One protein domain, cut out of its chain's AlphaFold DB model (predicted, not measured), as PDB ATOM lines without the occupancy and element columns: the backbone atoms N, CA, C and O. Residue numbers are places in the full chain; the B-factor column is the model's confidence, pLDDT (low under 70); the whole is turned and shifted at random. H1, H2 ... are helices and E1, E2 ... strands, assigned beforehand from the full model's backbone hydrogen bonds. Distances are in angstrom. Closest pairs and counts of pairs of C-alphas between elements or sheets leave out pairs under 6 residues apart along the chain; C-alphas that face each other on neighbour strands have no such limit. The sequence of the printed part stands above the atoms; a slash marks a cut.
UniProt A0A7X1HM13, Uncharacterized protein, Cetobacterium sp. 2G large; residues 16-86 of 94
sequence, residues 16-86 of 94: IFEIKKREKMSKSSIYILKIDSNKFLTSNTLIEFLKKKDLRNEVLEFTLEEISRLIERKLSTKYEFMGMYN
ATOM      1  N   ILE A  16      83.288  20.634   1.308       84.12
ATOM      2  CA  ILE A  16      84.207  19.507   1.208       84.12
ATOM      3  C   ILE A  16      85.632  20.039   1.178       84.12
ATOM      4  O   ILE A  16      85.998  20.819   0.303       84.12
ATOM      5  N   PHE A  17      86.444  19.554   2.106       86.50
ATOM      6  CA  PHE A  17      87.885  19.746   2.125       86.50
ATOM      7  C   PHE A  17      88.540  18.659   1.275       86.50
ATOM      8  O   PHE A  17      88.264  17.475   1.481       86.50
ATOM      9  N   GLU A  18      89.419  19.036   0.349       87.25
ATOM     10  CA  GLU A  18      90.223  18.078  -0.413       87.25
ATOM     11  C   GLU A  18      91.697  18.169  -0.025       87.25
ATOM     12  O   GLU A  18      92.315  19.236  -0.065       87.25
ATOM     13  N   ILE A  19      92.284  17.010   0.268       88.25
ATOM     14  CA  ILE A  19      93.734  16.825   0.285       88.25
ATOM     15  C   ILE A  19      94.119  15.791  -0.772       88.25
ATOM     16  O   ILE A  19      93.475  14.749  -0.901       88.25
ATOM     17  N   LYS A  20      95.181  16.041  -1.529       87.19
ATOM     18  CA  LYS A  20      95.585  15.192  -2.655       87.19
ATOM     19  C   LYS A  20      97.053  14.831  -2.568       87.19
ATOM     20  O   LYS A  20      97.889  15.654  -2.216       87.19
ATOM     21  N   LYS A  21      97.382  13.587  -2.912       87.69
ATOM     22  CA  LYS A  21      98.778  13.155  -3.003       87.69
ATOM     23  C   LYS A  21      99.478  13.841  -4.191       87.69
ATOM     24  O   LYS A  21      98.958  13.802  -5.302       87.69
ATOM     25  N   ARG A  22     100.671  14.404  -3.973       79.19
ATOM     26  CA  ARG A  22     101.522  15.091  -4.971       79.19
ATOM     27  C   ARG A  22     101.891  14.228  -6.177       79.19
ATOM     28  O   ARG A  22     102.125  14.736  -7.268       79.19
ATOM     29  N   GLU A  23     101.994  12.918  -5.987       74.38
ATOM     30  CA  GLU A  23     102.347  11.991  -7.062       74.38
ATOM     31  C   GLU A  23     101.133  11.756  -7.967       74.38
ATOM     32  O   GLU A  23     100.043  11.503  -7.460       74.38
ATOM     33  N   LYS A  24     101.339  11.815  -9.294       57.06
ATOM     34  CA  LYS A  24     100.357  11.743 -10.403       57.06
ATOM     35  C   LYS A  24      99.458  10.483 -10.455       57.06
ATOM     36  O   LYS A  24      98.999  10.100 -11.527       57.06
ATOM     37  N   MET A  25      99.173   9.808  -9.345       56.38
ATOM     38  CA  MET A  25      98.141   8.777  -9.309       56.38
ATOM     39  C   MET A  25      96.759   9.430  -9.235       56.38
ATOM     40  O   MET A  25      96.409  10.120  -8.281       56.38
ATOM     41  N   SER A  26      95.944   9.161 -10.249       55.28
ATOM     42  CA  SER A  26      94.598   9.703 -10.470       55.28
ATOM     43  C   SER A  26      93.550   9.349  -9.398       55.28
ATOM     44  O   SER A  26      92.396   9.744  -9.530       55.28
ATOM     45  N   LYS A  27      93.915   8.623  -8.330       60.09
ATOM     46  CA  LYS A  27      92.987   8.104  -7.304       60.09
ATOM     47  C   LYS A  27      93.463   8.326  -5.863       60.09
ATOM     48  O   LYS A  27      93.239   7.483  -5.001       60.09
ATOM     49  N   SER A  28      94.157   9.428  -5.583       73.00
ATOM     50  CA  SER A  28      94.693   9.707  -4.238       73.00
ATOM     51  C   SER A  28      94.188  11.013  -3.619       73.00
ATOM     52  O   SER A  28      94.899  11.602  -2.806       73.00
ATOM     53  N   SER A  29      92.984  11.462  -3.985       80.88
ATOM     54  CA  SER A  29      92.288  12.548  -3.279       80.88
ATOM     55  C   SER A  29      91.515  11.995  -2.079       80.88
ATOM     56  O   SER A  29      90.830  10.972  -2.174       80.88
ATOM     57  N   ILE A  30      91.626  12.678  -0.945       85.31
ATOM     58  CA  ILE A  30      90.797  12.472   0.236       85.31
ATOM     59  C   ILE A  30      89.877  13.682   0.351       85.31
ATOM     60  O   ILE A  30      90.347  14.811   0.437       85.31
ATOM     61  N   TYR A  31      88.578  13.418   0.349       85.56
ATOM     62  CA  TYR A  31      87.513  14.387   0.519       85.56
ATOM     63  C   TYR A  31      86.961  14.243   1.927       85.56
ATOM     64  O   TYR A  31      86.736  13.119   2.380       85.56
ATOM     65  N   ILE A  32      86.760  15.361   2.613       87.31
ATOM     66  CA  ILE A  32      86.263  15.402   3.985       87.31
ATOM     67  C   ILE A  32      85.102  16.386   4.033       87.31
ATOM     68  O   ILE A  32      85.265  17.547   3.678       87.31
ATOM     69  N   LEU A  33      83.932  15.935   4.469       86.25
ATOM     70  CA  LEU A  33      82.738  16.757   4.632       86.25
ATOM     71  C   LEU A  33      82.450  16.917   6.116       86.25
ATOM     72  O   LEU A  33      82.314  15.922   6.822       86.25
ATOM     73  N   LYS A  34      82.301  18.152   6.584       83.69
ATOM     74  CA  LYS A  34      81.742  18.410   7.912       83.69
ATOM     75  C   LYS A  34      80.229  18.206   7.847       83.69
ATOM     76  O   LYS A  34      79.600  18.786   6.973       83.69
ATOM     77  N   ILE A  35      79.662  17.391   8.733       78.81
ATOM     78  CA  ILE A  35      78.212  17.115   8.792       78.81
ATOM     79  C   ILE A  35      77.540  17.642  10.065       78.81
ATOM     80  O   ILE A  35      76.320  17.746  10.119       78.81
ATOM     81  N   ASP A  36      78.330  17.950  11.093       74.31
ATOM     82  CA  ASP A  36      77.906  18.556  12.357       74.31
ATOM     83  C   ASP A  36      79.104  19.325  12.947       74.31
ATOM     84  O   ASP A  36      80.236  19.171  12.481       74.31
ATOM     85  N   SER A  37      78.877  20.118  13.992       71.19
ATOM     86  CA  SER A  37      79.885  20.779  14.832       71.19
ATOM     87  C   SER A  37      81.150  19.936  15.042       71.19
ATOM     88  O   SER A  37      82.246  20.434  14.786       71.19
ATOM     89  N   ASN A  38      80.980  18.655  15.391       74.69
ATOM     90  CA  ASN A  38      82.061  17.731  15.740       74.69
ATOM     91  C   ASN A  38      82.111  16.448  14.897       74.69
ATOM     92  O   ASN A  38      82.827  15.519  15.271       74.69
ATOM     93  N   LYS A  39      81.352  16.355  13.797       81.31
ATOM     94  CA  LYS A  39      81.244  15.121  13.000       81.31
ATOM     95  C   LYS A  39      81.575  15.350  11.534       81.31
ATOM     96  O   LYS A  39      81.152  16.342  10.938       81.31
ATOM     97  N   PHE A  40      82.286  14.391  10.951       84.38
ATOM     98  CA  PHE A  40      82.839  14.468   9.605       84.38
ATOM     99  C   PHE A  40      82.676  13.150   8.840       84.38
ATOM    100  O   PHE A  40      82.687  12.073   9.429       84.38
ATOM    101  N   LEU A  41      82.582  13.225   7.513       85.06
ATOM    102  CA  LEU A  41      82.583  12.082   6.596       85.06
ATOM    103  C   LEU A  41      83.795  12.151   5.672       85.06
ATOM    104  O   LEU A  41      84.197  13.240   5.277       85.06
ATOM    105  N   THR A  42      84.347  10.999   5.287       81.75
ATOM    106  CA  THR A  42      85.511  10.916   4.386       81.75
ATOM    107  C   THR A  42      85.182  10.217   3.060       81.75
ATOM    108  O   THR A  42      84.106   9.642   2.903       81.75
ATOM    109  N   SER A  43      86.100  10.266   2.082       74.75
ATOM    110  CA  SER A  43      85.901   9.860   0.676       74.75
ATOM    111  C   SER A  43      85.078   8.599   0.427       74.75
ATOM    112  O   SER A  43      84.179   8.635  -0.406       74.75
ATOM    113  N   ASN A  44      85.394   7.475   1.076       67.19
ATOM    114  CA  ASN A  44      84.708   6.209   0.790       67.19
ATOM    115  C   ASN A  44      83.231   6.310   1.172       67.19
ATOM    116  O   ASN A  44      82.355   6.017   0.361       67.19
ATOM    117  N   THR A  45      82.974   6.849   2.359       67.19
ATOM    118  CA  THR A  45      81.635   7.093   2.886       67.19
ATOM    119  C   THR A  45      80.893   8.163   2.078       67.19
ATOM    120  O   THR A  45      79.700   8.024   1.821       67.19
ATOM    121  N   LEU A  46      81.593   9.196   1.594       71.88
ATOM    122  CA  LEU A  46      81.030  10.214   0.697       71.88
ATOM    123  C   LEU A  46      80.635   9.645  -0.668       71.88
ATOM    124  O   LEU A  46      79.596  10.012  -1.211       71.88
ATOM    125  N   ILE A  47      81.436   8.739  -1.231       68.69
ATOM    126  CA  ILE A  47      81.136   8.077  -2.505       68.69
ATOM    127  C   ILE A  47      79.939   7.137  -2.353       68.69
ATOM    128  O   ILE A  47      79.074   7.110  -3.227       68.69
ATOM    129  N   GLU A  48      79.879   6.360  -1.271       65.56
ATOM    130  CA  GLU A  48      78.732   5.494  -0.974       65.56
ATOM    131  C   GLU A  48      77.451   6.306  -0.784       65.56
ATOM    132  O   GLU A  48      76.415   5.957  -1.358       65.56
ATOM    133  N   PHE A  49      77.561   7.439  -0.089       64.31
ATOM    134  CA  PHE A  49      76.488   8.412   0.063       64.31
ATOM    135  C   PHE A  49      76.009   8.963  -1.291       64.31
ATOM    136  O   PHE A  49      74.825   8.874  -1.619       64.31
ATOM    137  N   LEU A  50      76.926   9.469  -2.123       64.81
ATOM    138  CA  LEU A  50      76.622  10.012  -3.455       64.81
ATOM    139  C   LEU A  50      75.979   8.981  -4.388       64.81
ATOM    140  O   LEU A  50      75.129   9.323  -5.207       64.81
ATOM    141  N   LYS A  51      76.367   7.710  -4.270       65.62
ATOM    142  CA  LYS A  51      75.848   6.620  -5.105       65.62
ATOM    143  C   LYS A  51      74.446   6.148  -4.701       65.62
ATOM    144  O   LYS A  51      73.977   5.170  -5.279       65.62
ATOM    145  N   LYS A  52      73.783   6.806  -3.736       59.00
ATOM    146  CA  LYS A  52      72.486   6.399  -3.158       59.00
ATOM    147  C   LYS A  52      72.464   4.935  -2.702       59.00
ATOM    148  O   LYS A  52      71.394   4.329  -2.623       59.00
ATOM    149  N   LYS A  53      73.632   4.335  -2.442       55.91
ATOM    150  CA  LYS A  53      73.667   2.974  -1.921       55.91
ATOM    151  C   LYS A  53      73.127   3.016  -0.511       55.91
ATOM    152  O   LYS A  53      73.332   3.964   0.229       55.91
ATOM    153  N   ASP A  54      72.378   1.986  -0.203       51.91
ATOM    154  CA  ASP A  54      71.633   1.826   1.016       51.91
ATOM    155  C   ASP A  54      72.527   1.942   2.262       51.91
ATOM    156  O   ASP A  54      73.169   0.987   2.690       51.91
ATOM    157  N   LEU A  55      72.584   3.146   2.831       55.94
ATOM    158  CA  LEU A  55      73.413   3.543   3.976       55.94
ATOM    159  C   LEU A  55      72.895   2.959   5.304       55.94
ATOM    160  O   LEU A  55      73.027   3.579   6.360       55.94
ATOM    161  N   ARG A  56      72.211   1.813   5.250       50.59
ATOM    162  CA  ARG A  56      71.404   1.291   6.349       50.59
ATOM    163  C   ARG A  56      72.227   0.856   7.561       50.59
ATOM    164  O   ARG A  56      71.602   0.748   8.602       50.59
ATOM    165  N   ASN A  57      73.559   0.689   7.474       46.81
ATOM    166  CA  ASN A  57      74.321   0.170   8.618       46.81
ATOM    167  C   ASN A  57      75.713   0.728   8.960       46.81
ATOM    168  O   ASN A  57      76.147   0.399  10.050       46.81
ATOM    169  N   GLU A  58      76.426   1.560   8.188       53.12
ATOM    170  CA  GLU A  58      77.798   1.930   8.626       53.12
ATOM    171  C   GLU A  58      78.353   3.196   7.953       53.12
ATOM    172  O   GLU A  58      79.394   3.212   7.299       53.12
ATOM    173  N   VAL A  59      77.651   4.319   8.108       57.59
ATOM    174  CA  VAL A  59      78.282   5.615   7.832       57.59
ATOM    175  C   VAL A  59      79.237   5.912   8.983       57.59
ATOM    176  O   VAL A  59      78.808   6.333  10.054       57.59
ATOM    177  N   LEU A  60      80.528   5.655   8.766       66.81
ATOM    178  CA  LEU A  60      81.602   6.014   9.693       66.81
ATOM    179  C   LEU A  60      81.694   7.545   9.787       66.81
ATOM    180  O   LEU A  60      82.314   8.206   8.952       66.81
ATOM    181  N   GLU A  61      81.013   8.102  10.788       76.62
ATOM    182  CA  GLU A  61      81.172   9.489  11.220       76.62
ATOM    183  C   GLU A  61      82.468   9.590  12.038       76.62
ATOM    184  O   GLU A  61      82.630   8.900  13.041       76.62
ATOM    185  N   PHE A  62      83.381  10.461  11.622       81.69
ATOM    186  CA  PHE A  62      84.627  10.743  12.329       81.69
ATOM    187  C   PHE A  62      84.456  11.974  13.215       81.69
ATOM    188  O   PHE A  62      83.804  12.947  12.827       81.69
ATOM    189  N   THR A  63      85.072  11.957  14.387       85.56
ATOM    190  CA  THR A  63      85.187  13.122  15.266       85.56
ATOM    191  C   THR A  63      86.180  14.149  14.715       85.56
ATOM    192  O   THR A  63      87.012  13.848  13.851       85.56
ATOM    193  N   LEU A  64      86.132  15.377  15.243       83.94
ATOM    194  CA  LEU A  64      87.123  16.413  14.932       83.94
ATOM    195  C   LEU A  64      88.559  15.945  15.214       83.94
ATOM    196  O   LEU A  64      89.456  16.213  14.417       83.94
ATOM    197  N   GLU A  65      88.775  15.235  16.321       85.88
ATOM    198  CA  GLU A  65      90.098  14.748  16.716       85.88
ATOM    199  C   GLU A  65      90.633  13.697  15.733       85.88
ATOM    200  O   GLU A  65      91.777  13.786  15.284       85.88
ATOM    201  N   GLU A  66      89.797  12.736  15.336       88.69
ATOM    202  CA  GLU A  66      90.175  11.696  14.372       88.69
ATOM    203  C   GLU A  66      90.506  12.280  12.996       88.69
ATOM    204  O   GLU A  66      91.505  11.894  12.381       88.69
ATOM    205  N   ILE A  67      89.706  13.242  12.525       87.12
ATOM    206  CA  ILE A  67      89.982  13.952  11.274       87.12
ATOM    207  C   ILE A  67      91.253  14.785  11.372       87.12
ATOM    208  O   ILE A  67      92.057  14.750  10.443       87.12
ATOM    209  N   SER A  68      91.469  15.493  12.480       86.12
ATOM    210  CA  SER A  68      92.671  16.313  12.666       86.12
ATOM    211  C   SER A  68      93.926  15.442  12.604       86.12
ATOM    212  O   SER A  68      94.807  15.694  11.783       86.12
ATOM    213  N   ARG A  69      93.947  14.322  13.343       89.88
ATOM    214  CA  ARG A  69      95.043  13.338  13.298       89.88
ATOM    215  C   ARG A  69      95.242  12.748  11.899       89.88
ATOM    216  O   ARG A  69      96.377  12.546  11.462       89.88
ATOM    217  N   LEU A  70      94.157  12.456  11.176       88.19
ATOM    218  CA  LEU A  70      94.229  11.955   9.801       88.19
ATOM    219  C   LEU A  70      94.873  12.984   8.865       88.19
ATOM    220  O   LEU A  70      95.757  12.618   8.085       88.19
ATOM    221  N   ILE A  71      94.430  14.241   8.932       87.19
ATOM    222  CA  ILE A  71      94.932  15.338   8.101       87.19
ATOM    223  C   ILE A  71      96.410  15.581   8.405       87.19
ATOM    224  O   ILE A  71      97.214  15.543   7.479       87.19
ATOM    225  N   GLU A  72      96.794  15.732   9.673       88.88
ATOM    226  CA  GLU A  72      98.190  15.927  10.089       88.88
ATOM    227  C   GLU A  72      99.098  14.799   9.587       88.88
ATOM    228  O   GLU A  72     100.148  15.041   8.982       88.88
ATOM    229  N   ARG A  73      98.665  13.540   9.739       89.44
ATOM    230  CA  ARG A  73      99.424  12.384   9.242       89.44
ATOM    231  C   ARG A  73      99.543  12.376   7.720       89.44
ATOM    232  O   ARG A  73     100.521  11.875   7.180       89.44
ATOM    233  N   LYS A  74      98.539  12.864   6.993       87.56
ATOM    234  CA  LYS A  74      98.582  12.909   5.526       87.56
ATOM    235  C   LYS A  74      99.435  14.073   5.034       87.56
ATOM    236  O   LYS A  74     100.292  13.838   4.182       87.56
ATOM    237  N   LEU A  75      99.263  15.266   5.592       85.75
ATOM    238  CA  LEU A  75     100.029  16.464   5.243       85.75
ATOM    239  C   LEU A  75     101.515  16.353   5.608       85.75
ATOM    240  O   LEU A  75     102.352  16.874   4.885       85.75
ATOM    241  N   SER A  76     101.867  15.608   6.661       87.00
ATOM    242  CA  SER A  76     103.270  15.259   6.959       87.00
ATOM    243  C   SER A  76     103.882  14.258   5.968       87.00
ATOM    244  O   SER A  76     105.073  13.962   6.027       87.00
ATOM    245  N   THR A  77     103.084  13.731   5.035       85.94
ATOM    246  CA  THR A  77     103.548  12.869   3.942       85.94
ATOM    247  C   THR A  77     103.405  13.594   2.602       85.94
ATOM    248  O   THR A  77     103.455  14.811   2.516       85.94
ATOM    249  N   LYS A  78     103.233  12.860   1.501       88.00
ATOM    250  CA  LYS A  78     103.162  13.433   0.152       88.00
ATOM    251  C   LYS A  78     101.789  14.033  -0.186       88.00
ATOM    252  O   LYS A  78     101.455  14.050  -1.364       88.00
ATOM    253  N   TYR A  79     100.964  14.426   0.785       88.94
ATOM    254  CA  TYR A  79      99.655  15.034   0.512       88.94
ATOM    255  C   TYR A  79      99.704  16.541   0.704       88.94
ATOM    256  O   TYR A  79     100.369  17.034   1.604       88.94
ATOM    257  N   GLU A  80      98.945  17.249  -0.119       88.25
ATOM    258  CA  GLU A  80      98.791  18.694  -0.048       88.25
ATOM    259  C   GLU A  80      97.321  19.063   0.033       88.25
ATOM    260  O   GLU A  80      96.454  18.358  -0.491       88.25
ATOM    261  N   PHE A  81      97.054  20.179   0.700       86.31
ATOM    262  CA  PHE A  81      95.744  20.800   0.683       86.31
ATOM    263  C   PHE A  81      95.460  21.367  -0.707       86.31
ATOM    264  O   PHE A  81      96.265  22.124  -1.245       86.31
ATOM    265  N   MET A  82      94.316  20.988  -1.275       86.25
ATOM    266  CA  MET A  82      93.909  21.436  -2.606       86.25
ATOM    267  C   MET A  82      92.909  22.586  -2.555       86.25
ATOM    268  O   MET A  82      92.929  23.445  -3.432       86.25
ATOM    269  N   GLY A  83      92.043  22.609  -1.543       82.62
ATOM    270  CA  GLY A  83      91.001  23.618  -1.429       82.62
ATOM    271  C   GLY A  83      89.773  23.135  -0.671       82.62
ATOM    272  O   GLY A  83      89.688  21.992  -0.208       82.62
ATOM    273  N   MET A  84      88.813  24.049  -0.566       84.62
ATOM    274  CA  MET A  84      87.464  23.792  -0.079       84.62
ATOM    275  C   MET A  84      86.474  24.019  -1.215       84.62
ATOM    276  O   MET A  84      86.586  25.002  -1.946       84.62
ATOM    277  N   TYR A  85      85.496  23.128  -1.339       80.88
ATOM    278  CA  TYR A  85      84.489  23.184  -2.394       80.88
ATOM    279  C   TYR A  85      83.095  23.040  -1.805       80.88
ATOM    280  O   TYR A  85      82.880  22.190  -0.940       80.88
ATOM    281  N   ASN A  86      82.127  23.795  -2.324       78.12
ATOM    282  CA  ASN A  86      80.726  23.503  -2.063       78.12
ATOM    283  C   ASN A  86      80.284  22.358  -2.996       78.12
ATOM    284  O   ASN A  86      80.312  22.528  -4.218       78.12
TER     285      ASN A  86
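This is residues 16 to 86 of the 94 residues of an uncharacterized protein of Cetobacterium sp. 2G large (UniProt A0A7X1HM13). A twisted sheet of four strands has the longer helix H2 running along one face, while the short helix H1 stands up from the opposite face. A long loop, residues 51 to 63, joins the two helices. The printed part has 71 residues, with two named helices and four named strands in the order E1, E2, E3, H1, H2, E4. The antiparallel sheet runs E3, E2, E1, E4, and the class is mixed, helices and strands. The whole is compact, with a radius of gyration of the C-alphas of 12.5 A and spans of 35 by 26 by 21 A.

E1, residues 16 to 21, and E2, residues 29 to 36, form a hairpin, with N 17 and O 32 within hydrogen-bond range at 2.8 A. E2 and E3, residues 39 to 42, form another, with N 41 and O 33 at 2.8 A. E1, E2 and E3 are a meander, each strand the antiparallel neighbour of the one before. H1, residues 43 to 50, is on the sheet at a height of 7.3 A; the closest C-alphas of H1 and E2 are those of Ser 43 and Tyr 31, 4.8 A apart. H2, residues 64 to 75, is on the opposite face at a height of 8.5 A, at 17 degrees to E2 on the local plane. In H1 and H2 every O i to N i+4 pair is within hydrogen-bond range. E4, residues 79 to 85, is antiparallel to E1, with N 18 and O 83 at 3.0 A.

E1 begins at C-alpha 16 (84.207, 19.507, 1.208) and measures 16.4 A. E2 measures 22.1 A, H2 16.1 A and E4 17.5 A, ending at C-alpha 85 (84.489, 23.184, -2.394).

The printed part has no cut. The link from H1 to H2 is long. Residues 24 to 27, 44 to 45 and 47 to 60 have pLDDT under 70.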